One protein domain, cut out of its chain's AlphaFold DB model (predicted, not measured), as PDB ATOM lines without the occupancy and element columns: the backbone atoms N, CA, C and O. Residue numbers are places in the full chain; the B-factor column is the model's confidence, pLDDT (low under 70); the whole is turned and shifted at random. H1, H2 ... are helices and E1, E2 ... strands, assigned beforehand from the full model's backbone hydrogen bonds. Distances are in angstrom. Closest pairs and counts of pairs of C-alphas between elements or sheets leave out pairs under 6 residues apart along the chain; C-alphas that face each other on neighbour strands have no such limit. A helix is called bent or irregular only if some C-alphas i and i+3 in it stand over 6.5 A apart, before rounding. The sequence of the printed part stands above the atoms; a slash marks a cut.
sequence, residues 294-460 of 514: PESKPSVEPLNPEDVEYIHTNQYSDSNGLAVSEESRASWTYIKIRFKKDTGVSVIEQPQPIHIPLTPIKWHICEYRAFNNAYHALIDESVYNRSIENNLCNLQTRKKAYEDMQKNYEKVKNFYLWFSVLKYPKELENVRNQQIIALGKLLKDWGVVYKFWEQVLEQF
ATOM      1  N   PRO A 294      -9.990  -6.102   6.690       58.69
ATOM      2  CA  PRO A 294     -10.533  -7.426   6.425       58.69
ATOM      3  C   PRO A 294      -9.422  -8.466   6.541       58.69
ATOM      4  O   PRO A 294      -8.474  -8.417   5.766       58.69
ATOM      5  N   GLU A 295      -9.512  -9.389   7.502       75.88
ATOM      6  CA  GLU A 295      -8.635 -10.557   7.530       75.88
ATOM      7  C   GLU A 295      -8.778 -11.260   6.176       75.88
ATOM      8  O   GLU A 295      -9.887 -11.582   5.742       75.88
ATOM      9  N   SER A 296      -7.669 -11.456   5.467       78.62
ATOM     10  CA  SER A 296      -7.685 -12.131   4.174       78.62
ATOM     11  C   SER A 296      -6.957 -13.462   4.256       78.62
ATOM     12  O   SER A 296      -5.941 -13.615   4.939       78.62
ATOM     13  N   LYS A 297      -7.495 -14.458   3.550       82.25
ATOM     14  CA  LYS A 297      -6.817 -15.742   3.391       82.25
ATOM     15  C   LYS A 297      -5.733 -15.579   2.331       82.25
ATOM     16  O   LYS A 297      -6.064 -15.220   1.197       82.25
ATOM     17  N   PRO A 298      -4.454 -15.815   2.663       81.06
ATOM     18  CA  PRO A 298      -3.415 -15.831   1.651       81.06
ATOM     19  C   PRO A 298      -3.668 -16.987   0.676       81.06
ATOM     20  O   PRO A 298      -4.276 -17.996   1.024       81.06
ATOM     21  N   SER A 299      -3.156 -16.870  -0.548       81.69
ATOM     22  CA  SER A 299      -3.258 -17.921  -1.572       81.69
ATOM     23  C   SER A 299      -2.382 -19.150  -1.292       81.69
ATOM     24  O   SER A 299      -2.340 -20.075  -2.099       81.69
ATOM     25  N   VAL A 300      -1.614 -19.132  -0.202       86.56
ATOM     26  CA  VAL A 300      -0.710 -20.209   0.208       86.56
ATOM     27  C   VAL A 300      -1.429 -21.084   1.226       86.56
ATOM     28  O   VAL A 300      -1.889 -20.581   2.249       86.56
ATOM     29  N   GLU A 301      -1.479 -22.389   0.977       90.25
ATOM     30  CA  GLU A 301      -2.036 -23.345   1.935       90.25
ATOM     31  C   GLU A 301      -1.029 -23.705   3.051       90.25
ATOM     32  O   GLU A 301       0.182 -23.817   2.790       90.25
ATOM     33  N   PRO A 302      -1.509 -23.916   4.292       92.06
ATOM     34  CA  PRO A 302      -0.708 -24.493   5.369       92.06
ATOM     35  C   PRO A 302      -0.164 -25.880   5.024       92.06
ATOM     36  O   PRO A 302      -0.775 -26.622   4.255       92.06
ATOM     37  N   LEU A 303       0.962 -26.271   5.630       91.44
ATOM     38  CA  LEU A 303       1.434 -27.658   5.560       91.44
ATOM     39  C   LEU A 303       0.449 -28.605   6.244       91.44
ATOM     40  O   LEU A 303       0.249 -29.726   5.769       91.44
ATOM     41  N   ASN A 304      -0.176 -28.150   7.332       91.94
ATOM     42  CA  ASN A 304      -1.168 -28.894   8.101       91.94
ATOM     43  C   ASN A 304      -2.528 -28.176   8.046       91.94
ATOM     44  O   ASN A 304      -2.950 -27.571   9.032       91.94
ATOM     45  N   PRO A 305      -3.237 -28.213   6.902       90.44
ATOM     46  CA  PRO A 305      -4.464 -27.440   6.703       90.44
ATOM     47  C   PRO A 305      -5.614 -27.886   7.611       90.44
ATOM     48  O   PRO A 305      -6.518 -27.098   7.868       90.44
ATOM     49  N   GLU A 306      -5.593 -29.114   8.129       89.94
ATOM     50  CA  GLU A 306      -6.585 -29.602   9.100       89.94
ATOM     51  C   GLU A 306      -6.375 -29.025  10.507       89.94
ATOM     52  O   GLU A 306      -7.313 -28.976  11.300       89.94
ATOM     53  N   ASP A 307      -5.175 -28.519  10.799       88.19
ATOM     54  CA  ASP A 307      -4.769 -28.071  12.132       88.19
ATOM     55  C   ASP A 307      -4.514 -26.562  12.206       88.19
ATOM     56  O   ASP A 307      -4.629 -25.969  13.281       88.19
ATOM     57  N   VAL A 308      -4.182 -25.936  11.075       89.88
ATOM     58  CA  VAL A 308      -3.719 -24.550  10.997       89.88
ATOM     59  C   VAL A 308      -4.514 -23.764   9.962       89.88
ATOM     60  O   VAL A 308      -4.886 -24.269   8.904       89.88
ATOM     61  N   GLU A 309      -4.753 -22.494  10.262       91.31
ATOM     62  CA  GLU A 309      -5.232 -21.493   9.319       91.31
ATOM     63  C   GLU A 309      -4.234 -20.331   9.240       91.31
ATOM     64  O   GLU A 309      -3.731 -19.849  10.259       91.31
ATOM     65  N   TYR A 310      -3.955 -19.878   8.017       90.94
ATOM     66  CA  TYR A 310      -3.179 -18.667   7.770       90.94
ATOM     67  C   TYR A 310      -4.092 -17.484   7.548       90.94
ATOM     68  O   TYR A 310      -5.067 -17.564   6.799       90.94
ATOM     69  N   ILE A 311      -3.731 -16.371   8.167       86.94
ATOM     70  CA  ILE A 311      -4.507 -15.147   8.115       86.94
ATOM     71  C   ILE A 311      -3.545 -13.993   7.865       86.94
ATOM     72  O   ILE A 311      -2.585 -13.783   8.606       86.94
ATOM     73  N   HIS A 312      -3.798 -13.236   6.804       80.75
ATOM     74  CA  HIS A 312      -3.151 -11.955   6.588       80.75
ATOM     75  C   HIS A 312      -4.023 -10.874   7.222       80.75
ATOM     76  O   HIS A 312      -5.202 -10.741   6.897       80.75
ATOM     77  N   THR A 313      -3.456 -10.132   8.168       76.19
ATOM     78  CA  THR A 313      -4.234  -9.189   8.987       76.19
ATOM     79  C   THR A 313      -4.505  -7.868   8.279       76.19
ATOM     80  O   THR A 313      -5.365  -7.119   8.724       76.19
ATOM     81  N   ASN A 314      -3.763  -7.568   7.202       73.06
ATOM     82  CA  ASN A 314      -3.763  -6.260   6.537       73.06
ATOM     83  C   ASN A 314      -3.522  -5.091   7.520       73.06
ATOM     84  O   ASN A 314      -3.935  -3.961   7.267       73.06
ATOM     85  N   GLN A 315      -2.869  -5.365   8.656       75.00
ATOM     86  CA  GLN A 315      -2.457  -4.373   9.644       75.00
ATOM     87  C   GLN A 315      -1.007  -3.991   9.393       75.00
ATOM     88  O   GLN A 315      -0.153  -4.873   9.311       75.00
ATOM     89  N   TYR A 316      -0.734  -2.686   9.317       74.44
ATOM     90  CA  TYR A 316       0.592  -2.169   9.004       74.44
ATOM     91  C   TYR A 316       1.190  -1.392  10.177       74.44
ATOM     92  O   TYR A 316       0.539  -0.499  10.723       74.44
ATOM     93  N   SER A 317       2.435  -1.689  10.540       67.06
ATOM     94  CA  SER A 317       3.172  -0.993  11.598       67.06
ATOM     95  C   SER A 317       4.565  -0.543  11.164       67.06
ATOM     96  O   SER A 317       5.113  -1.055  10.195       67.06
ATOM     97  N   ASP A 318       5.143   0.455  11.827       71.31
ATOM     98  CA  ASP A 318       6.558   0.786  11.675       71.31
ATOM     99  C   ASP A 318       7.454  -0.238  12.401       71.31
ATOM    100  O   ASP A 318       6.983  -1.189  13.028       71.31
ATOM    101  N   SER A 319       8.773  -0.047  12.348       62.53
ATOM    102  CA  SER A 319       9.730  -0.917  13.048       62.53
ATOM    103  C   SER A 319       9.559  -0.957  14.572       62.53
ATOM    104  O   SER A 319      10.152  -1.817  15.215       62.53
ATOM    105  N   ASN A 320       8.789  -0.030  15.146       62.09
ATOM    106  CA  ASN A 320       8.498   0.053  16.574       62.09
ATOM    107  C   ASN A 320       7.109  -0.520  16.911       62.09
ATOM    108  O   ASN A 320       6.669  -0.409  18.053       62.09
ATOM    109  N   GLY A 321       6.409  -1.119  15.939       56.25
ATOM    110  CA  GLY A 321       5.074  -1.682  16.135       56.25
ATOM    111  C   GLY A 321       3.954  -0.637  16.175       56.25
ATOM    112  O   GLY A 321       2.834  -0.972  16.550       56.25
ATOM    113  N   LEU A 322       4.219   0.616  15.788       63.69
ATOM    114  CA  LEU A 322       3.202   1.669  15.736       63.69
ATOM    115  C   LEU A 322       2.454   1.633  14.409       63.69
ATOM    116  O   LEU A 322       3.081   1.527  13.362       63.69
ATOM    117  N   ALA A 323       1.130   1.776  14.443       64.19
ATOM    118  CA  ALA A 323       0.302   1.747  13.240       64.19
ATOM    119  C   ALA A 323       0.715   2.826  12.218       64.19
ATOM    120  O   ALA A 323       0.863   4.003  12.557       64.19
ATOM    121  N   VAL A 324       0.863   2.427  10.955       65.50
ATOM    122  CA  VAL A 324       1.186   3.312   9.823       65.50
ATOM    123  C   VAL A 324       0.313   2.981   8.615       65.50
ATOM    124  O   VAL A 324      -0.337   1.942   8.572       65.50
ATOM    125  N   SER A 325       0.291   3.859   7.610       70.25
ATOM    126  CA  SER A 325      -0.299   3.510   6.315       70.25
ATOM    127  C   SER A 325       0.568   2.485   5.576       70.25
ATOM    128  O   SER A 325       1.795   2.479   5.718       70.25
ATOM    129  N   GLU A 326      -0.062   1.655   4.739       69.38
ATOM    130  CA  GLU A 326       0.619   0.703   3.846       69.38
ATOM    131  C   GLU A 326       1.728   1.376   3.019       69.38
ATOM    132  O   GLU A 326       2.829   0.846   2.886       69.38
ATOM    133  N   GLU A 327       1.457   2.595   2.540       67.94
ATOM    134  CA  GLU A 327       2.339   3.423   1.706       67.94
ATOM    135  C   GLU A 327       3.631   3.882   2.413       67.94
ATOM    136  O   GLU A 327       4.533   4.439   1.776       67.94
ATOM    137  N   SER A 328       3.742   3.682   3.730       65.00
ATOM    138  CA  SER A 328       4.953   4.009   4.477       65.00
ATOM    139  C   SER A 328       6.131   3.155   4.004       65.00
ATOM    140  O   SER A 328       6.052   1.938   3.906       65.00
ATOM    141  N   ARG A 329       7.288   3.778   3.757       58.47
ATOM    142  CA  ARG A 329       8.490   3.062   3.283       58.47
ATOM    143  C   ARG A 329       9.079   2.082   4.308       58.47
ATOM    144  O   ARG A 329       9.910   1.260   3.935       58.47
ATOM    145  N   ALA A 330       8.688   2.193   5.577       62.59
ATOM    146  CA  ALA A 330       9.194   1.385   6.687       62.59
ATOM    147  C   ALA A 330       8.099   0.523   7.339       62.59
ATOM    148  O   ALA A 330       8.194   0.205   8.523       62.59
ATOM    149  N   SER A 331       7.052   0.185   6.587       72.19
ATOM    150  CA  SER A 331       5.911  -0.583   7.073       72.19
ATOM    151  C   SER A 331       6.164  -2.098   7.118       72.19
ATOM    152  O   SER A 331       6.874  -2.689   6.292       72.19
ATOM    153  N   TRP A 332       5.529  -2.731   8.097       74.56
ATOM    154  CA  TRP A 332       5.496  -4.159   8.377       74.56
ATOM    155  C   TRP A 332       4.041  -4.603   8.407       74.56
ATOM    156  O   TRP A 332       3.225  -3.918   9.001       74.56
ATOM    157  N   THR A 333       3.710  -5.730   7.789       77.25
ATOM    158  CA  THR A 333       2.403  -6.383   7.907       77.25
ATOM    159  C   THR A 333       2.447  -7.485   8.962       77.25
ATOM    160  O   THR A 333       3.470  -8.165   9.103       77.25
ATOM    161  N   TYR A 334       1.352  -7.703   9.690       80.88
ATOM    162  CA  TYR A 334       1.232  -8.854  10.586       80.88
ATOM    163  C   TYR A 334       0.624 -10.052   9.861       80.88
ATOM    164  O   TYR A 334      -0.429  -9.967   9.219       80.88
ATOM    165  N   ILE A 335       1.263 -11.206  10.027       82.81
ATOM    166  CA  ILE A 335       0.681 -12.495   9.663       82.81
ATOM    167  C   ILE A 335       0.270 -13.248  10.920       82.81
ATOM    168  O   ILE A 335       0.987 -13.238  11.920       82.81
ATOM    169  N   LYS A 336      -0.885 -13.903  10.848       88.06
ATOM    170  CA  LYS A 336      -1.469 -14.711  11.913       88.06
ATOM    171  C   LYS A 336      -1.445 -16.184  11.509       88.06
ATOM    172  O   LYS A 336      -1.907 -16.545  10.424       88.06
ATOM    173  N   ILE A 337      -0.933 -17.028  12.398       86.88
ATOM    174  CA  ILE A 337      -1.030 -18.488  12.326       86.88
ATOM    175  C   ILE A 337      -1.964 -18.925  13.451       86.88
ATOM    176  O   ILE A 337      -1.608 -18.805  14.622       86.88
ATOM    177  N   ARG A 338      -3.164 -19.394  13.108       87.81
ATOM    178  CA  ARG A 338      -4.190 -19.805  14.077       87.81
ATOM    179  C   ARG A 338      -4.283 -21.324  14.117       87.81
ATOM    180  O   ARG A 338      -4.378 -21.953  13.063       87.81
ATOM    181  N   PHE A 339      -4.313 -21.909  15.313       86.06
ATOM    182  CA  PHE A 339      -4.635 -23.329  15.455       86.06
ATOM    183  C   PHE A 339      -6.140 -23.545  15.495       86.06
ATOM    184  O   PHE A 339      -6.872 -22.838  16.183       86.06
ATOM    185  N   LYS A 340      -6.602 -24.568  14.781       87.62
ATOM    186  CA  LYS A 340      -7.998 -25.023  14.828       87.62
ATOM    187  C   LYS A 340      -8.307 -25.816  16.100       87.62
ATOM    188  O   LYS A 340      -9.465 -25.941  16.485       87.62
ATOM    189  N   LYS A 341      -7.271 -26.351  16.749       78.00
ATOM    190  CA  LYS A 341      -7.341 -27.080  18.017       78.00
ATOM    191  C   LYS A 341      -6.768 -26.225  19.147       78.00
ATOM    192  O   LYS A 341      -5.818 -25.481  18.928       78.00
ATOM    193  N   ASP A 342      -7.307 -26.371  20.354       70.62
ATOM    194  CA  ASP A 342      -6.748 -25.728  21.544       70.62
ATOM    195  C   ASP A 342      -5.421 -26.394  21.951       70.62
ATOM    196  O   ASP A 342      -5.379 -27.565  22.344       70.62
ATOM    197  N   THR A 343      -4.330 -25.647  21.804       65.62
ATOM    198  CA  THR A 343      -2.951 -26.066  22.100       65.62
ATOM    199  C   THR A 343      -2.341 -25.280  23.267       65.62
ATOM    200  O   THR A 343      -1.154 -25.434  23.542       65.62
ATOM    201  N   GLY A 344      -3.121 -24.428  23.947       62.44
ATOM    202  CA  GLY A 344      -2.626 -23.493  24.967       62.44
ATOM    203  C   GLY A 344      -2.007 -22.200  24.412       62.44
ATOM    204  O   GLY A 344      -1.805 -21.256  25.170       62.44
ATOM    205  N   VAL A 345      -1.755 -22.117  23.100       61.31
ATOM    206  CA  VAL A 345      -1.348 -20.888  22.392       61.31
ATOM    207  C   VAL A 345      -2.170 -20.799  21.112       61.31
ATOM    208  O   VAL A 345      -1.827 -21.447  20.137       61.31
ATOM    209  N   SER A 346      -3.275 -20.050  21.098       67.31
ATOM    210  CA  SER A 346      -4.271 -20.117  20.010       67.31
ATOM    211  C   SER A 346      -3.854 -19.428  18.704       67.31
ATOM    212  O   SER A 346      -4.309 -19.826  17.627       67.31
ATOM    213  N   VAL A 347      -2.992 -18.408  18.777       74.81
ATOM    214  CA  VAL A 347      -2.556 -17.603  17.626       74.81
ATOM    215  C   VAL A 347      -1.097 -17.184  17.792       74.81
ATOM    216  O   VAL A 347      -0.686 -16.752  18.867       74.81
ATOM    217  N   ILE A 348      -0.321 -17.267  16.711       73.69
ATOM    218  CA  ILE A 348       0.953 -16.554  16.580       73.69
ATOM    219  C   ILE A 348       0.794 -15.390  15.627       73.69
ATOM    220  O   ILE A 348       0.348 -15.577  14.497       73.69
ATOM    221  N   GLU A 349       1.277 -14.232  16.058       76.69
ATOM    222  CA  GLU A 349       1.427 -13.048  15.226       76.69
ATOM    223  C   GLU A 349       2.906 -12.815  14.932       76.69
ATOM    224  O   GLU A 349       3.745 -12.824  15.837       76.69
ATOM    225  N   GLN A 350       3.246 -12.625  13.659       73.31
ATOM    226  CA  GLN A 350       4.614 -12.328  13.259       73.31
ATOM    227  C   GLN A 350       4.664 -11.103  12.337       73.31
ATOM    228  O   GLN A 350       3.998 -11.110  11.300       73.31
ATOM    229  N   PRO A 351       5.469 -10.073  12.669       75.44
ATOM    230  CA  PRO A 351       5.667  -8.930  11.790       75.44
ATOM    231  C   PRO A 351       6.547  -9.318  10.598       75.44
ATOM    232  O   PRO A 351       7.537 -10.044  10.736       75.44
ATOM    233  N   GLN A 352       6.186  -8.825   9.418       74.44
ATOM    234  CA  GLN A 352       6.876  -9.073   8.154       74.44
ATOM    235  C   GLN A 352       6.995  -7.766   7.366       74.44
ATOM    236  O   GLN A 352       5.980  -7.106   7.172       74.44
ATOM    237  N   PRO A 353       8.178  -7.357   6.877       74.12
ATOM    238  CA  PRO A 353       8.278  -6.128   6.091       74.12
ATOM    239  C   PRO A 353       7.454  -6.232   4.808       74.12
ATOM    240  O   PRO A 353       7.560  -7.238   4.108       74.12
ATOM    241  N   ILE A 354       6.700  -5.187   4.446       69.75
ATOM    242  CA  ILE A 354       5.817  -5.222   3.258       69.75
ATOM    243  C   ILE A 354       6.599  -5.519   1.972       69.75
ATOM    244  O   ILE A 354       6.148  -6.256   1.100       69.75
ATOM    245  N   HIS A 355       7.803  -4.960   1.857       66.19
ATOM    246  CA  HIS A 355       8.650  -5.125   0.678       66.19
ATOM    247  C   HIS A 355       9.335  -6.499   0.609       66.19
ATOM    248  O   HIS A 355       9.963  -6.820  -0.401       66.19
ATOM    249  N   ILE A 356       9.247  -7.311   1.668       67.94
ATOM    250  CA  ILE A 356       9.777  -8.667   1.672       67.94
ATOM    251  C   ILE A 356       8.653  -9.621   1.245       67.94
ATOM    252  O   ILE A 356       7.706  -9.830   1.998       67.94
ATOM    253  N   PRO A 357       8.764 -10.285   0.080       66.62
ATOM    254  CA  PRO A 357       7.728 -11.204  -0.365       66.62
ATOM    255  C   PRO A 357       7.590 -12.386   0.603       66.62
ATOM    256  O   PRO A 357       8.587 -13.023   0.989       66.62
ATOM    257  N   LEU A 358       6.344 -12.695   0.965       74.31
ATOM    258  CA  LEU A 358       5.975 -13.863   1.758       74.31
ATOM    259  C   LEU A 358       5.912 -15.094   0.858       74.31
ATOM    260  O   LEU A 358       4.877 -15.440   0.295       74.31
ATOM    261  N   THR A 359       7.061 -15.745   0.694       81.69
ATOM    262  CA  THR A 359       7.153 -17.004  -0.049       81.69
ATOM    263  C   THR A 359       6.445 -18.133   0.714       81.69
ATOM    264  O   THR A 359       6.358 -18.070   1.943       81.69
ATOM    265  N   PRO A 360       5.991 -19.203   0.033       84.38
ATOM    266  CA  PRO A 360       5.384 -20.356   0.702       84.38
ATOM    267  C   PRO A 360       6.243 -20.922   1.840       84.38
ATOM    268  O   PRO A 360       5.750 -21.150   2.938       84.38
ATOM    269  N   ILE A 361       7.559 -21.013   1.620       79.81
ATOM    270  CA  ILE A 361       8.521 -21.480   2.627       79.81
ATOM    271  C   ILE A 361       8.485 -20.606   3.892       79.81
ATOM    272  O   ILE A 361       8.550 -21.133   4.997       79.81
ATOM    273  N   LYS A 362       8.339 -19.278   3.771       79.06
ATOM    274  CA  LYS A 362       8.252 -18.385   4.941       79.06
ATOM    275  C   LYS A 362       6.971 -18.604   5.737       79.06
ATOM    276  O   LYS A 362       7.034 -18.607   6.963       79.06
ATOM    277  N   TRP A 363       5.843 -18.823   5.059       82.06
ATOM    278  CA  TRP A 363       4.591 -19.201   5.716       82.06
ATOM    279  C   TRP A 363       4.750 -20.506   6.496       82.06
ATOM    280  O   TRP A 363       4.429 -20.551   7.679       82.06
ATOM    281  N   HIS A 364       5.356 -21.521   5.878       84.75
ATOM    282  CA  HIS A 364       5.613 -22.816   6.515       84.75
ATOM    283  C   HIS A 364       6.605 -22.730   7.691       84.75
ATOM    284  O   HIS A 364       6.464 -23.446   8.678       84.75
ATOM    285  N   ILE A 365       7.587 -21.822   7.639       78.50
ATOM    286  CA  ILE A 365       8.475 -21.535   8.779       78.50
ATOM    287  C   ILE A 365       7.704 -20.865   9.927       78.50
ATOM    288  O   ILE A 365       7.942 -21.180  11.092       78.50
ATOM    289  N   CYS A 366       6.774 -19.956   9.626       80.12
ATOM    290  CA  CYS A 366       5.940 -19.314  10.647       80.12
ATOM    291  C   CYS A 366       4.953 -20.311  11.275       80.12
ATOM    292  O   CYS A 366       4.773 -20.304  12.491       80.12
ATOM    293  N   GLU A 367       4.393 -21.223  10.474       83.12
ATOM    294  CA  GLU A 367       3.627 -22.378  10.955       83.12
ATOM    295  C   GLU A 367       4.446 -23.229  11.932       83.12
ATOM    296  O   GLU A 367       3.992 -23.531  13.035       83.12
ATOM    297  N   TYR A 368       5.698 -23.538  11.586       81.25
ATOM    298  CA  TYR A 368       6.587 -24.259  12.492       81.25
ATOM    299  C   TYR A 368       6.854 -23.501  13.794       81.25
ATOM    300  O   TYR A 368       6.821 -24.089  14.877       81.25
ATOM    301  N   ARG A 369       7.102 -22.191  13.713       78.69
ATOM    302  CA  ARG A 369       7.287 -21.353  14.901       78.69
ATOM    303  C   ARG A 369       6.067 -21.424  15.823       78.69
ATOM    304  O   ARG A 369       6.240 -21.477  17.038       78.69
ATOM    305  N   ALA A 370       4.863 -21.491  15.254       80.94
ATOM    306  CA  ALA A 370       3.636 -21.718  16.007       80.94
ATOM    307  C   ALA A 370       3.668 -23.034  16.774       80.94
ATOM    308  O   ALA A 370       3.448 -23.043  17.988       80.94
ATOM    309  N   PHE A 371       4.002 -24.133  16.103       82.62
ATOM    310  CA  PHE A 371       4.123 -25.433  16.757       82.62
ATOM    311  C   PHE A 371       5.201 -25.436  17.850       82.62
ATOM    312  O   PHE A 371       4.996 -26.017  18.916       82.62
ATOM    313  N   ASN A 372       6.318 -24.738  17.629       78.00
ATOM    314  CA  ASN A 372       7.395 -24.616  18.605       78.00
ATOM    315  C   ASN A 372       6.968 -23.859  19.874       78.00
ATOM    316  O   ASN A 372       7.289 -24.279  20.984       78.00
ATOM    317  N   ASN A 373       6.220 -22.764  19.741       75.75
ATOM    318  CA  ASN A 373       5.716 -22.036  20.907       75.75
ATOM    319  C   ASN A 373       4.686 -22.861  21.684       75.75
ATOM    320  O   ASN A 373       4.728 -22.869  22.909       75.75
ATOM    321  N   ALA A 374       3.804 -23.585  20.988       78.69
ATOM    322  CA  ALA A 374       2.864 -24.499  21.634       78.69
ATOM    323  C   ALA A 374       3.600 -25.616  22.400       78.69
ATOM    324  O   ALA A 374       3.225 -25.955  23.522       78.69
ATOM    325  N   TYR A 375       4.697 -26.137  21.836       76.94
ATOM    326  CA  TYR A 375       5.591 -27.072  22.520       76.94
ATOM    327  C   TYR A 375       6.182 -26.468  23.805       76.94
ATOM    328  O   TYR A 375       6.095 -27.089  24.861       76.94
ATOM    329  N   HIS A 376       6.744 -25.258  23.747       73.31
ATOM    330  CA  HIS A 376       7.336 -24.616  24.925       73.31
ATOM    331  C   HIS A 376       6.300 -24.280  25.999       73.31
ATOM    332  O   HIS A 376       6.532 -24.592  27.162       73.31
ATOM    333  N   ALA A 377       5.136 -23.750  25.617       74.19
ATOM    334  CA  ALA A 377       4.047 -23.467  26.550       74.19
ATOM    335  C   ALA A 377       3.591 -24.733  27.291       74.19
ATOM    336  O   ALA A 377       3.407 -24.710  28.509       74.19
ATOM    337  N   LEU A 378       3.483 -25.862  26.578       74.25
ATOM    338  CA  LEU A 378       3.195 -27.150  27.196       74.25
ATOM    339  C   LEU A 378       4.276 -27.544  28.207       74.25
ATOM    340  O   LEU A 378       3.929 -27.963  29.309       74.25
ATOM    341  N   ILE A 379       5.558 -27.446  27.843       64.56
ATOM    342  CA  ILE A 379       6.675 -27.814  28.726       64.56
ATOM    343  C   ILE A 379       6.720 -26.912  29.960       64.56
ATOM    344  O   ILE A 379       6.857 -27.432  31.065       64.56
ATOM    345  N   ASP A 380       6.544 -25.603  29.804       63.91
ATOM    346  CA  ASP A 380       6.614 -24.654  30.914       63.91
ATOM    347  C   ASP A 380       5.503 -24.902  31.940       63.91
ATOM    348  O   ASP A 380       5.765 -25.024  33.140       63.91
ATOM    349  N   GLU A 381       4.269 -25.093  31.468       64.19
ATOM    350  CA  GLU A 381       3.123 -25.422  32.319       64.19
ATOM    351  C   GLU A 381       3.276 -26.798  32.994       64.19
ATOM    352  O   GLU A 381       2.842 -27.000  34.131       64.19
ATOM    353  N   SER A 382       3.916 -27.742  32.301       60.50
ATOM    354  CA  SER A 382       4.071 -29.136  32.725       60.50
ATOM    355  C   SER A 382       5.235 -29.366  33.695       60.50
ATOM    356  O   SER A 382       5.134 -30.237  34.558       60.50
ATOM    357  N   VAL A 383       6.338 -28.621  33.558       52.03
ATOM    358  CA  VAL A 383       7.604 -28.860  34.275       52.03
ATOM    359  C   VAL A 383       7.822 -27.874  35.424       52.03
ATOM    360  O   VAL A 383       8.257 -28.298  36.494       52.03
ATOM    361  N   TYR A 384       7.505 -26.584  35.262       40.91
ATOM    362  CA  TYR A 384       7.860 -25.569  36.267       40.91
ATOM    363  C   TYR A 384       6.840 -25.403  37.393       40.91
ATOM    364  O   TYR A 384       7.180 -24.897  38.461       40.91
ATOM    365  N   ASN A 385       5.598 -25.848  37.202       41.50
ATOM    366  CA  ASN A 385       4.522 -25.446  38.101       41.50
ATOM    367  C   ASN A 385       4.320 -26.302  39.357       41.50
ATOM    368  O   ASN A 385       3.428 -25.967  40.137       41.50
ATOM    369  N   ARG A 386       5.065 -27.394  39.608       47.94
ATOM    370  CA  ARG A 386       4.753 -28.257  40.771       47.94
ATOM    371  C   ARG A 386       5.963 -28.915  41.435       47.94
ATOM    372  O   ARG A 386       6.477 -29.928  40.978       47.94
ATOM    373  N   SER A 387       6.310 -28.391  42.612       41.41
ATOM    374  CA  SER A 387       7.062 -29.113  43.639       41.41
ATOM    375  C   SER A 387       6.214 -30.283  44.164       41.41
ATOM    376  O   SER A 387       5.119 -30.099  44.700       41.41
ATOM    377  N   ILE A 388       6.734 -31.502  44.008       43.88
ATOM    378  CA  ILE A 388       6.197 -32.732  44.613       43.88
ATOM    379  C   ILE A 388       6.219 -32.640  46.158       43.88
ATOM    380  O   ILE A 388       5.473 -33.356  46.828       43.88
ATOM    381  N   GLU A 389       7.007 -31.722  46.739       41.72
ATOM    382  CA  GLU A 389       7.272 -31.659  48.181       41.72
ATOM    383  C   GLU A 389       6.043 -31.292  49.026       41.72
ATOM    384  O   GLU A 389       5.956 -31.722  50.173       41.72
ATOM    385  N   ASN A 390       5.053 -30.582  48.470       41.88
ATOM    386  CA  ASN A 390       3.865 -30.155  49.226       41.88
ATOM    387  C   ASN A 390       2.706 -31.173  49.235       41.88
ATOM    388  O   ASN A 390       1.692 -30.944  49.893       41.88
ATOM    389  N   ASN A 391       2.830 -32.306  48.535       47.25
ATOM    390  CA  ASN A 391       1.696 -33.206  48.279       47.25
ATOM    391  C   ASN A 391       1.660 -34.478  49.139       47.25
ATOM    392  O   ASN A 391       0.694 -35.240  49.068       47.25
ATOM    393  N   LEU A 392       2.667 -34.709  49.984       48.91
ATOM    394  CA  LEU A 392       2.851 -35.974  50.709       48.91
ATOM    395  C   LEU A 392       2.217 -36.009  52.112       48.91
ATOM    396  O   LEU A 392       2.227 -37.056  52.756       48.91
ATOM    397  N   CYS A 393       1.668 -34.892  52.602       49.44
ATOM    398  CA  CYS A 393       1.330 -34.744  54.022       49.44
ATOM    399  C   CYS A 393      -0.025 -35.334  54.449       49.44
ATOM    400  O   CYS A 393      -0.179 -35.652  55.623       49.44
ATOM    401  N   ASN A 394      -1.012 -35.483  53.555       55.75
ATOM    402  CA  ASN A 394      -2.276 -36.155  53.879       55.75
ATOM    403  C   ASN A 394      -2.915 -36.837  52.653       55.75
ATOM    404  O   ASN A 394      -2.481 -36.673  51.514       55.75
ATOM    405  N   LEU A 395      -3.929 -37.680  52.878       57.97
ATOM    406  CA  LEU A 395      -4.575 -38.480  51.826       57.97
ATOM    407  C   LEU A 395      -5.240 -37.622  50.731       57.97
ATOM    408  O   LEU A 395      -5.155 -37.952  49.551       57.97
ATOM    409  N   GLN A 396      -5.872 -36.511  51.112       65.50
ATOM    410  CA  GLN A 396      -6.600 -35.642  50.188       65.50
ATOM    411  C   GLN A 396      -5.650 -34.884  49.251       65.50
ATOM    412  O   GLN A 396      -5.913 -34.791  48.053       65.50
ATOM    413  N   THR A 397      -4.516 -34.400  49.767       62.34
ATOM    414  CA  THR A 397      -3.478 -33.752  48.951       62.34
ATOM    415  C   THR A 397      -2.784 -34.746  48.025       62.34
ATOM    416  O   THR A 397      -2.538 -34.410  46.871       62.34
ATOM    417  N   ARG A 398      -2.549 -35.987  48.480       63.31
ATOM    418  CA  ARG A 398      -2.001 -37.068  47.642       63.31
ATOM    419  C   ARG A 398      -2.924 -37.398  46.469       63.31
ATOM    420  O   ARG A 398      -2.466 -37.464  45.333       63.31
ATOM    421  N   LYS A 399      -4.228 -37.545  46.731       68.62
ATOM    422  CA  LYS A 399      -5.226 -37.828  45.691       68.62
ATOM    423  C   LYS A 399      -5.314 -36.697  44.665       68.62
ATOM    424  O   LYS A 399      -5.253 -36.960  43.470       68.62
ATOM    425  N   LYS A 400      -5.366 -35.443  45.123       70.38
ATOM    426  CA  LYS A 400      -5.381 -34.272  44.237       70.38
ATOM    427  C   LYS A 400      -4.107 -34.171  43.390       70.38
ATOM    428  O   LYS A 400      -4.182 -33.905  42.198       70.38
ATOM    429  N   ALA A 401      -2.942 -34.427  43.984       64.69
ATOM    430  CA  ALA A 401      -1.673 -34.423  43.263       64.69
ATOM    431  C   ALA A 401      -1.605 -35.512  42.185       64.69
ATOM    432  O   ALA A 401      -1.105 -35.252  41.093       64.69
ATOM    433  N   TYR A 402      -2.142 -36.699  42.475       69.69
ATOM    434  CA  TYR A 402      -2.280 -37.773  41.498       69.69
ATOM    435  C   TYR A 402      -3.233 -37.402  40.357       69.69
ATOM    436  O   TYR A 402      -2.860 -37.541  39.197       69.69
ATOM    437  N   GLU A 403      -4.419 -36.866  40.659       75.44
ATOM    438  CA  GLU A 403      -5.390 -36.404  39.652       75.44
ATOM    439  C   GLU A 403      -4.795 -35.313  38.747       75.44
ATOM    440  O   GLU A 403      -4.926 -35.360  37.522       75.44
ATOM    441  N   ASP A 404      -4.082 -34.352  39.336       72.06
ATOM    442  CA  ASP A 404      -3.400 -33.289  38.601       72.06
ATOM    443  C   ASP A 404      -2.262 -33.836  37.721       72.06
ATOM    444  O   ASP A 404      -2.101 -33.421  36.570       72.06
ATOM    445  N   MET A 405      -1.493 -34.805  38.227       71.19
ATOM    446  CA  MET A 405      -0.448 -35.477  37.458       71.19
ATOM    447  C   MET A 405      -1.036 -36.305  36.306       71.19
ATOM    448  O   MET A 405      -0.516 -36.246  35.193       71.19
ATOM    449  N   GLN A 406      -2.135 -37.026  36.540       75.81
ATOM    450  CA  GLN A 406      -2.853 -37.799  35.526       75.81
ATOM    451  C   GLN A 406      -3.357 -36.893  34.400       75.81
ATOM    452  O   GLN A 406      -3.137 -37.172  33.220       75.81
ATOM    453  N   LYS A 407      -3.990 -35.774  34.765       78.94
ATOM    454  CA  LYS A 407      -4.482 -34.772  33.819       78.94
ATOM    455  C   LYS A 407      -3.350 -34.226  32.946       78.94
ATOM    456  O   LYS A 407      -3.509 -34.124  31.731       78.94
ATOM    457  N   ASN A 408      -2.203 -33.917  33.547       73.56
ATOM    458  CA  ASN A 408      -1.042 -33.405  32.823       73.56
ATOM    459  C   ASN A 408      -0.396 -34.466  31.930       73.56
ATOM    460  O   ASN A 408      -0.055 -34.174  30.787       73.56
ATOM    461  N   TYR A 409      -0.270 -35.701  32.414       77.19
ATOM    462  CA  TYR A 409       0.232 -36.814  31.617       77.19
ATOM    463  C   TYR A 409      -0.614 -37.022  30.356       77.19
ATOM    464  O   TYR A 409      -0.068 -37.071  29.253       77.19
ATOM    465  N   GLU A 410      -1.944 -37.058  30.485       83.69
ATOM    466  CA  GLU A 410      -2.836 -37.184  29.326       83.69
ATOM    467  C   GLU A 410      -2.775 -35.952  28.411       83.69
ATOM    468  O   GLU A 410      -2.793 -36.099  27.188       83.69
ATOM    469  N   LYS A 411      -2.617 -34.739  28.958       81.06
ATOM    470  CA  LYS A 411      -2.406 -33.516  28.162       81.06
ATOM    471  C   LYS A 411      -1.130 -33.603  27.313       81.06
ATOM    472  O   LYS A 411      -1.199 -33.422  26.097       81.06
ATOM    473  N   VAL A 412       0.012 -33.945  27.918       80.62
ATOM    474  CA  VAL A 412       1.299 -34.087  27.212       80.62
ATOM    475  C   VAL A 412       1.249 -35.227  26.196       80.62
ATOM    476  O   VAL A 412       1.751 -35.088  25.084       80.62
ATOM    477  N   LYS A 413       0.595 -36.342  26.531       86.00
ATOM    478  CA  LYS A 413       0.426 -37.500  25.643       86.00
ATOM    479  C   LYS A 413      -0.419 -37.158  24.419       86.00
ATOM    480  O   LYS A 413      -0.023 -37.475  23.299       86.00
ATOM    481  N   ASN A 414      -1.543 -36.473  24.614       87.06
ATOM    482  CA  ASN A 414      -2.400 -36.020  23.520       87.06
ATOM    483  C   ASN A 414      -1.683 -35.011  22.618       87.06
ATOM    484  O   ASN A 414      -1.827 -35.078  21.396       87.06
ATOM    485  N   PHE A 415      -0.886 -34.110  23.203       85.69
ATOM    486  CA  PHE A 415      -0.047 -33.198  22.434       85.69
ATOM    487  C   PHE A 415       1.026 -33.949  21.644       85.69
ATOM    488  O   PHE A 415       1.164 -33.709  20.455       85.69
ATOM    489  N   TYR A 416       1.744 -34.889  22.262       86.69
ATOM    490  CA  TYR A 416       2.758 -35.705  21.592       86.69
ATOM    491  C   TYR A 416       2.187 -36.465  20.392       86.69
ATOM    492  O   TYR A 416       2.755 -36.399  19.303       86.69
ATOM    493  N   LEU A 417       1.045 -37.143  20.566       88.75
ATOM    494  CA  LEU A 417       0.389 -37.888  19.487       88.75
ATOM    495  C   LEU A 417       0.056 -36.971  18.310       88.75
ATOM    496  O   LEU A 417       0.399 -37.285  17.174       88.75
ATOM    497  N   TRP A 418      -0.535 -35.814  18.597       87.69
ATOM    498  CA  TRP A 418      -0.836 -34.796  17.596       87.69
ATOM    499  C   TRP A 418       0.432 -34.244  16.922       87.69
ATOM    500  O   TRP A 418       0.577 -34.321  15.708       87.69
ATOM    501  N   PHE A 419       1.407 -33.782  17.702       85.94
ATOM    502  CA  PHE A 419       2.641 -33.160  17.221       85.94
ATOM    503  C   PHE A 419       3.499 -34.109  16.365       85.94
ATOM    504  O   PHE A 419       4.182 -33.681  15.430       85.94
ATOM    505  N   SER A 420       3.437 -35.412  16.660       86.44
ATOM    506  CA  SER A 420       4.201 -36.460  15.976       86.44
ATOM    507  C   SER A 420       3.718 -36.792  14.561       86.44
ATOM    508  O   SER A 420       4.480 -37.393  13.800       86.44
ATOM    509  N   VAL A 421       2.498 -36.396  14.185       88.19
ATOM    510  CA  VAL A 421       1.929 -36.670  12.851       88.19
ATOM    511  C   VAL A 421       1.896 -35.440  11.941       88.19
ATOM    512  O   VAL A 421       1.623 -35.576  10.751       88.19
ATOM    513  N   LEU A 422       2.222 -34.257  12.473       87.06
ATOM    514  CA  LEU A 422       2.287 -33.021  11.695       87.06
ATOM    515  C   LEU A 422       3.414 -33.071  10.650       87.06
ATOM    516  O   LEU A 422       4.472 -33.677  10.865       87.06
ATOM    517  N   LYS A 423       3.179 -32.403   9.520       88.69
ATOM    518  CA  LYS A 423       4.137 -32.136   8.443       88.69
ATOM    519  C   LYS A 423       4.987 -30.913   8.782       88.69
ATOM    520  O   LYS A 423       4.491 -29.948   9.360       88.69
ATOM    521  N   TYR A 424       6.253 -30.942   8.373       81.19
ATOM    522  CA  TYR A 424       7.241 -29.902   8.660       81.19
ATOM    523  C   TYR A 424       8.028 -29.535   7.395       81.19
ATOM    524  O   TYR A 424       8.156 -30.376   6.501       81.19
ATOM    525  N   PRO A 425       8.583 -28.311   7.307       75.38
ATOM    526  CA  PRO A 425       9.587 -27.989   6.298       75.38
ATOM    527  C   PRO A 425      10.787 -28.932   6.433       75.38
ATOM    528  O   PRO A 425      11.236 -29.200   7.551       75.38
ATOM    529  N   LYS A 426      11.327 -29.405   5.304       77.19
ATOM    530  CA  LYS A 426      12.447 -30.365   5.281       77.19
ATOM    531  C   LYS A 426      13.655 -29.864   6.070       77.19
ATOM    532  O   LYS A 426      14.346 -30.631   6.727       77.19
ATOM    533  N   GLU A 427      13.882 -28.558   6.036       73.00
ATOM    534  CA  GLU A 427      14.977 -27.861   6.704       73.00
ATOM    535  C   GLU A 427      14.898 -27.949   8.239       73.00
ATOM    536  O   GLU A 427      15.908 -27.781   8.919       73.00
ATOM    537  N   LEU A 428      13.712 -28.225   8.792       67.31
ATOM    538  CA  LEU A 428      13.429 -28.208  10.231       67.31
ATOM    539  C   LEU A 428      13.075 -29.592  10.793       67.31
ATOM    540  O   LEU A 428      12.857 -29.731  11.999       67.31
ATOM    541  N   GLU A 429      13.089 -30.638   9.957       74.94
ATOM    542  CA  GLU A 429      12.808 -32.021  10.365       74.94
ATOM    543  C   GLU A 429      13.709 -32.489  11.517       74.94
ATOM    544  O   GLU A 429      13.238 -33.156  12.438       74.94
ATOM    545  N   ASN A 430      14.987 -32.097  11.521       70.31
ATOM    546  CA  ASN A 430      15.925 -32.470  12.583       70.31
ATOM    547  C   ASN A 430      15.531 -31.892  13.949       70.31
ATOM    548  O   ASN A 430      15.552 -32.617  14.944       70.31
ATOM    549  N   VAL A 431      15.140 -30.615  13.998       66.75
ATOM    550  CA  VAL A 431      14.733 -29.947  15.247       66.75
ATOM    551  C   VAL A 431      13.439 -30.571  15.765       66.75
ATOM    552  O   VAL A 431      13.339 -30.950  16.931       66.75
ATOM    553  N   ARG A 432      12.479 -30.793  14.867       75.56
ATOM    554  CA  ARG A 432      11.233 -31.497  15.171       75.56
ATOM    555  C   ARG A 432      11.465 -32.906  15.717       75.56
ATOM    556  O   ARG A 432      10.851 -33.295  16.707       75.56
ATOM    557  N   ASN A 433      12.360 -33.678  15.106       76.25
ATOM    558  CA  ASN A 433      12.667 -35.030  15.570       76.25
ATOM    559  C   ASN A 433      13.281 -35.012  16.977       76.25
ATOM    560  O   ASN A 433      12.908 -35.838  17.808       76.25
ATOM    561  N   GLN A 434      14.147 -34.041  17.289       70.19
ATOM    562  CA  GLN A 434      14.671 -33.859  18.648       70.19
ATOM    563  C   GLN A 434      13.558 -33.552  19.660       70.19
ATOM    564  O   GLN A 434      13.542 -34.138  20.742       70.19
ATOM    565  N   GLN A 435      12.598 -32.696  19.302       72.69
ATOM    566  CA  GLN A 435      11.454 -32.354  20.159       72.69
ATOM    567  C   GLN A 435      10.547 -33.556  20.425       72.69
ATOM    568  O   GLN A 435      10.165 -33.802  21.569       72.69
ATOM    569  N   ILE A 436      10.256 -34.352  19.394       78.88
ATOM    570  CA  ILE A 436       9.480 -35.592  19.521       78.88
ATOM    571  C   ILE A 436      10.208 -36.591  20.420       78.88
ATOM    572  O   ILE A 436       9.589 -37.173  21.309       78.88
ATOM    573  N   ILE A 437      11.522 -36.763  20.243       75.31
ATOM    574  CA  ILE A 437      12.333 -37.634  21.104       75.31
ATOM    575  C   ILE A 437      12.283 -37.151  22.559       75.31
ATOM    576  O   ILE A 437      12.103 -37.964  23.467       75.31
ATOM    577  N   ALA A 438      12.400 -35.841  22.791       67.19
ATOM    578  CA  ALA A 438      12.338 -35.255  24.125       67.19
ATOM    579  C   ALA A 438      10.968 -35.470  24.793       67.19
ATOM    580  O   ALA A 438      10.926 -35.913  25.940       67.19
ATOM    581  N   LEU A 439       9.857 -35.243  24.079       72.88
ATOM    582  CA  LEU A 439       8.507 -35.536  24.584       72.88
ATOM    583  C   LEU A 439       8.307 -37.025  24.851       72.88
ATOM    584  O   LEU A 439       7.739 -37.392  25.873       72.88
ATOM    585  N   GLY A 440       8.794 -37.887  23.957       74.94
ATOM    586  CA  GLY A 440       8.728 -39.333  24.134       74.94
ATOM    587  C   GLY A 440       9.475 -39.786  25.389       74.94
ATOM    588  O   GLY A 440       8.967 -40.611  26.149       74.94
ATOM    589  N   LYS A 441      10.653 -39.205  25.653       70.38
ATOM    590  CA  LYS A 441      11.406 -39.441  26.891       70.38
ATOM    591  C   LYS A 441      10.645 -38.927  28.115       70.38
ATOM    592  O   LYS A 441      10.476 -39.684  29.063       70.38
ATOM    593  N   LEU A 442      10.131 -37.698  28.066       66.25
ATOM    594  CA  LEU A 442       9.349 -37.105  29.153       66.25
ATOM    595  C   LEU A 442       8.127 -37.962  29.504       66.25
ATOM    596  O   LEU A 442       7.911 -38.268  30.671       66.25
ATOM    597  N   LEU A 443       7.366 -38.412  28.503       72.88
ATOM    598  CA  LEU A 443       6.216 -39.299  28.694       72.88
ATOM    599  C   LEU A 443       6.611 -40.646  29.286       72.88
ATOM    600  O   LEU A 443       5.900 -41.174  30.137       72.88
ATOM    601  N   LYS A 444       7.745 -41.210  28.865       71.81
ATOM    602  CA  LYS A 444       8.258 -42.450  29.445       71.81
ATOM    603  C   LYS A 444       8.612 -42.260  30.920       71.81
ATOM    604  O   LYS A 444       8.188 -43.067  31.745       71.81
ATOM    605  N   ASP A 445       9.340 -41.194  31.244       59.62
ATOM    606  CA  ASP A 445       9.766 -40.881  32.609       59.62
ATOM    607  C   ASP A 445       8.545 -40.604  33.503       59.62
ATOM    608  O   ASP A 445       8.408 -41.174  34.586       59.62
ATOM    609  N   TRP A 446       7.581 -39.826  33.012       64.50
ATOM    610  CA  TRP A 446       6.321 -39.565  33.707       64.50
ATOM    611  C   TRP A 446       5.446 -40.803  33.851       64.50
ATOM    612  O   TRP A 446       4.815 -40.968  34.887       64.50
ATOM    613  N   GLY A 447       5.427 -41.700  32.865       61.69
ATOM    614  CA  GLY A 447       4.710 -42.970  32.951       61.69
ATOM    615  C   GLY A 447       5.259 -43.883  34.052       61.69
ATOM    616  O   GLY A 447       4.490 -44.591  34.700       61.69
ATOM    617  N   VAL A 448       6.573 -43.843  34.312       58.41
ATOM    618  CA  VAL A 448       7.191 -44.542  35.454       58.41
ATOM    619  C   VAL A 448       6.744 -43.916  36.774       58.41
ATOM    620  O   VAL A 448       6.310 -44.634  37.671       58.41
ATOM    621  N   VAL A 449       6.796 -42.585  36.877       55.66
ATOM    622  CA  VAL A 449       6.377 -41.857  38.087       55.66
ATOM    623  C   VAL A 449       4.877 -42.040  38.352       55.66
ATOM    624  O   VAL A 449       4.479 -42.240  39.494       55.66
ATOM    625  N   TYR A 450       4.048 -42.051  37.308       59.66
ATOM    626  CA  TYR A 450       2.605 -42.272  37.390       59.66
ATOM    627  C   TYR A 450       2.276 -43.671  37.927       59.66
ATOM    628  O   TYR A 450       1.517 -43.790  38.884       59.66
ATOM    629  N   LYS A 451       2.920 -44.721  37.393       59.91
ATOM    630  CA  LYS A 451       2.778 -46.098  37.904       59.91
ATOM    631  C   LYS A 451       3.271 -46.248  39.342       59.91
ATOM    632  O   LYS A 451       2.680 -46.989  40.117       59.91
ATOM    633  N   PHE A 452       4.345 -45.549  39.706       56.56
ATOM    634  CA  PHE A 452       4.826 -45.515  41.085       56.56
ATOM    635  C   PHE A 452       3.796 -44.864  42.021       56.56
ATOM    636  O   PHE A 452       3.518 -45.400  43.087       56.56
ATOM    637  N   TRP A 453       3.177 -43.751  41.620       57.53
ATOM    638  CA  TRP A 453       2.114 -43.110  42.400       57.53
ATOM    639  C   TRP A 453       0.852 -43.962  42.526       57.53
ATOM    640  O   TRP A 453       0.266 -44.004  43.604       57.53
ATOM    641  N   GLU A 454       0.458 -44.653  41.458       61.84
ATOM    642  CA  GLU A 454      -0.645 -45.618  41.466       61.84
ATOM    643  C   GLU A 454      -0.377 -46.726  42.504       61.84
ATOM    644  O   GLU A 454      -1.200 -46.957  43.387       61.84
ATOM    645  N   GLN A 455       0.837 -47.288  42.521       57.81
ATOM    646  CA  GLN A 455       1.266 -48.274  43.523       57.81
ATOM    647  C   GLN A 455       1.312 -47.711  44.953       57.81
ATOM    648  O   GLN A 455       0.913 -48.394  45.894       57.81
ATOM    649  N   VAL A 456       1.769 -46.467  45.139       54.81
ATOM    650  CA  VAL A 456       1.798 -45.780  46.446       54.81
ATOM    651  C   VAL A 456       0.386 -45.505  46.980       54.81
ATOM    652  O   VAL A 456       0.176 -45.501  48.193       54.81
ATOM    653  N   LEU A 457      -0.592 -45.276  46.099       58.53
ATOM    654  CA  LEU A 457      -2.000 -45.132  46.473       58.53
ATOM    655  C   LEU A 457      -2.670 -46.486  46.758       58.53
ATOM    656  O   LEU A 457      -3.556 -46.544  47.611       58.53
ATOM    657  N   GLU A 458      -2.236 -47.561  46.095       57.25
ATOM    658  CA  GLU A 458      -2.743 -48.925  46.297       57.25
ATOM    659  C   GLU A 458      -2.147 -49.634  47.537       57.25
ATOM    660  O   GLU A 458      -2.858 -50.388  48.202       57.25
ATOM    661  N   GLN A 459      -0.880 -49.390  47.908       53.06
ATOM    662  CA  GLN A 459      -0.158 -50.126  48.970       53.06
ATOM    663  C   GLN A 459      -0.185 -49.475  50.373       53.06
ATOM    664  O   GLN A 459       0.833 -49.356  51.038       53.06
ATOM    665  N   PHE A 460      -1.373 -49.157  50.886       53.22
ATOM    666  CA  PHE A 460      -1.649 -48.672  52.257       53.22
ATOM    667  C   PHE A 460      -1.280 -47.196  52.585       53.22
ATOM    668  O   PHE A 460      -0.114 -46.787  52.589       53.22
TER     669      PHE A 460
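This is residues 294 to 460 of the 514 residues of an uncharacterized protein of candidate division TA06 bacterium ADurb.Bin131 (UniProt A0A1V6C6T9). This is a long rod with a small, strongly twisted sheet of three strands at one end and a bundle of three helices making the rest of its length. H1 joins the two: its residues 362 to 374 cover one face of the sheet, and its residues 371 to 382 pack on H2, with the longest helix, H3, folding back beside H2. The printed part has 167 residues, with three named strands and then three named helices along the chain, E1 E2 E3 H1 H2 H3. The sheet's order is E1 E2 E3, antiparallel throughout, and the class is mixed, helices and strands. The whole is loose, with a radius of gyration of the C-alphas of 20.8 A, and spans 72 by 32 by 23 A.

Find C-alpha 308 at (-3.719, -24.550, 10.997); from there E1, residues 308 to 317, runs 24.6 A and bends by 62 degrees at residue 314. E2 is residues 332 to 339, 22.8 A long, and E3 is residues 347 to 353, 19.5 A long. Look next at C-alpha 360 at (5.384, -20.356, 0.702), where H1, residues 360 to 383, sets out on its 34.7 A. H2, residues 395 to 419, is 35.7 A long. H3, residues 426 to 458, runs 47.5 A and ends at C-alpha 458, (-2.743, -48.925, 46.297); it is irregular, with C-alphas 427 and 430 7.5 A apart.

Begin with the sheet, a meander, each strand the antiparallel neighbour of the one before. Between E1 and E2, a hairpin, you will find N 311 and O 336 2.9 A apart, within hydrogen-bond range. In the hairpin of E2 and E3, look at N 333 and O 352, 2.7 A. H1 is on one face of this sheet, making two layers, a helix layer and a strand layer, at a height over the sheet of 9.0 A. It lies over E2 and E3, and on the local plane it is only just slantwise to the strands, at 58 degrees to E2. Its closest C-alpha pair with E3 is Ile 348 and Ala 370, 5.8 A. H1, H2 and H3 form an up and down bundle, each running against the one before. H1 touches H2, closest at the C-alphas of Ser 382 and Asn 408, 6.7 A, in a helical hairpin with a shallow tilt of 14 degrees. H2 touches H3, closest at the C-alphas of Tyr 416 and Leu 439, 6.5 A, in a helical hairpin with a shallow tilt of 24 degrees. H1 and H3 are near each other, while H2 and H3 are not on the sheet. Every O i to N i+4 pair is within hydrogen-bond range in H1 and H2, and 27 of 29 are in H3.

The two C-alphas farthest apart, those of Glu 327 and Phe 460, are 72.7 A apart. The printed part has no cut. The links E1 to E2 and H1 to H2 are long. The mean pLDDT of the printed part is 72.0, and 64 residues are under 70, among them 379 to 399 and 445 to 460.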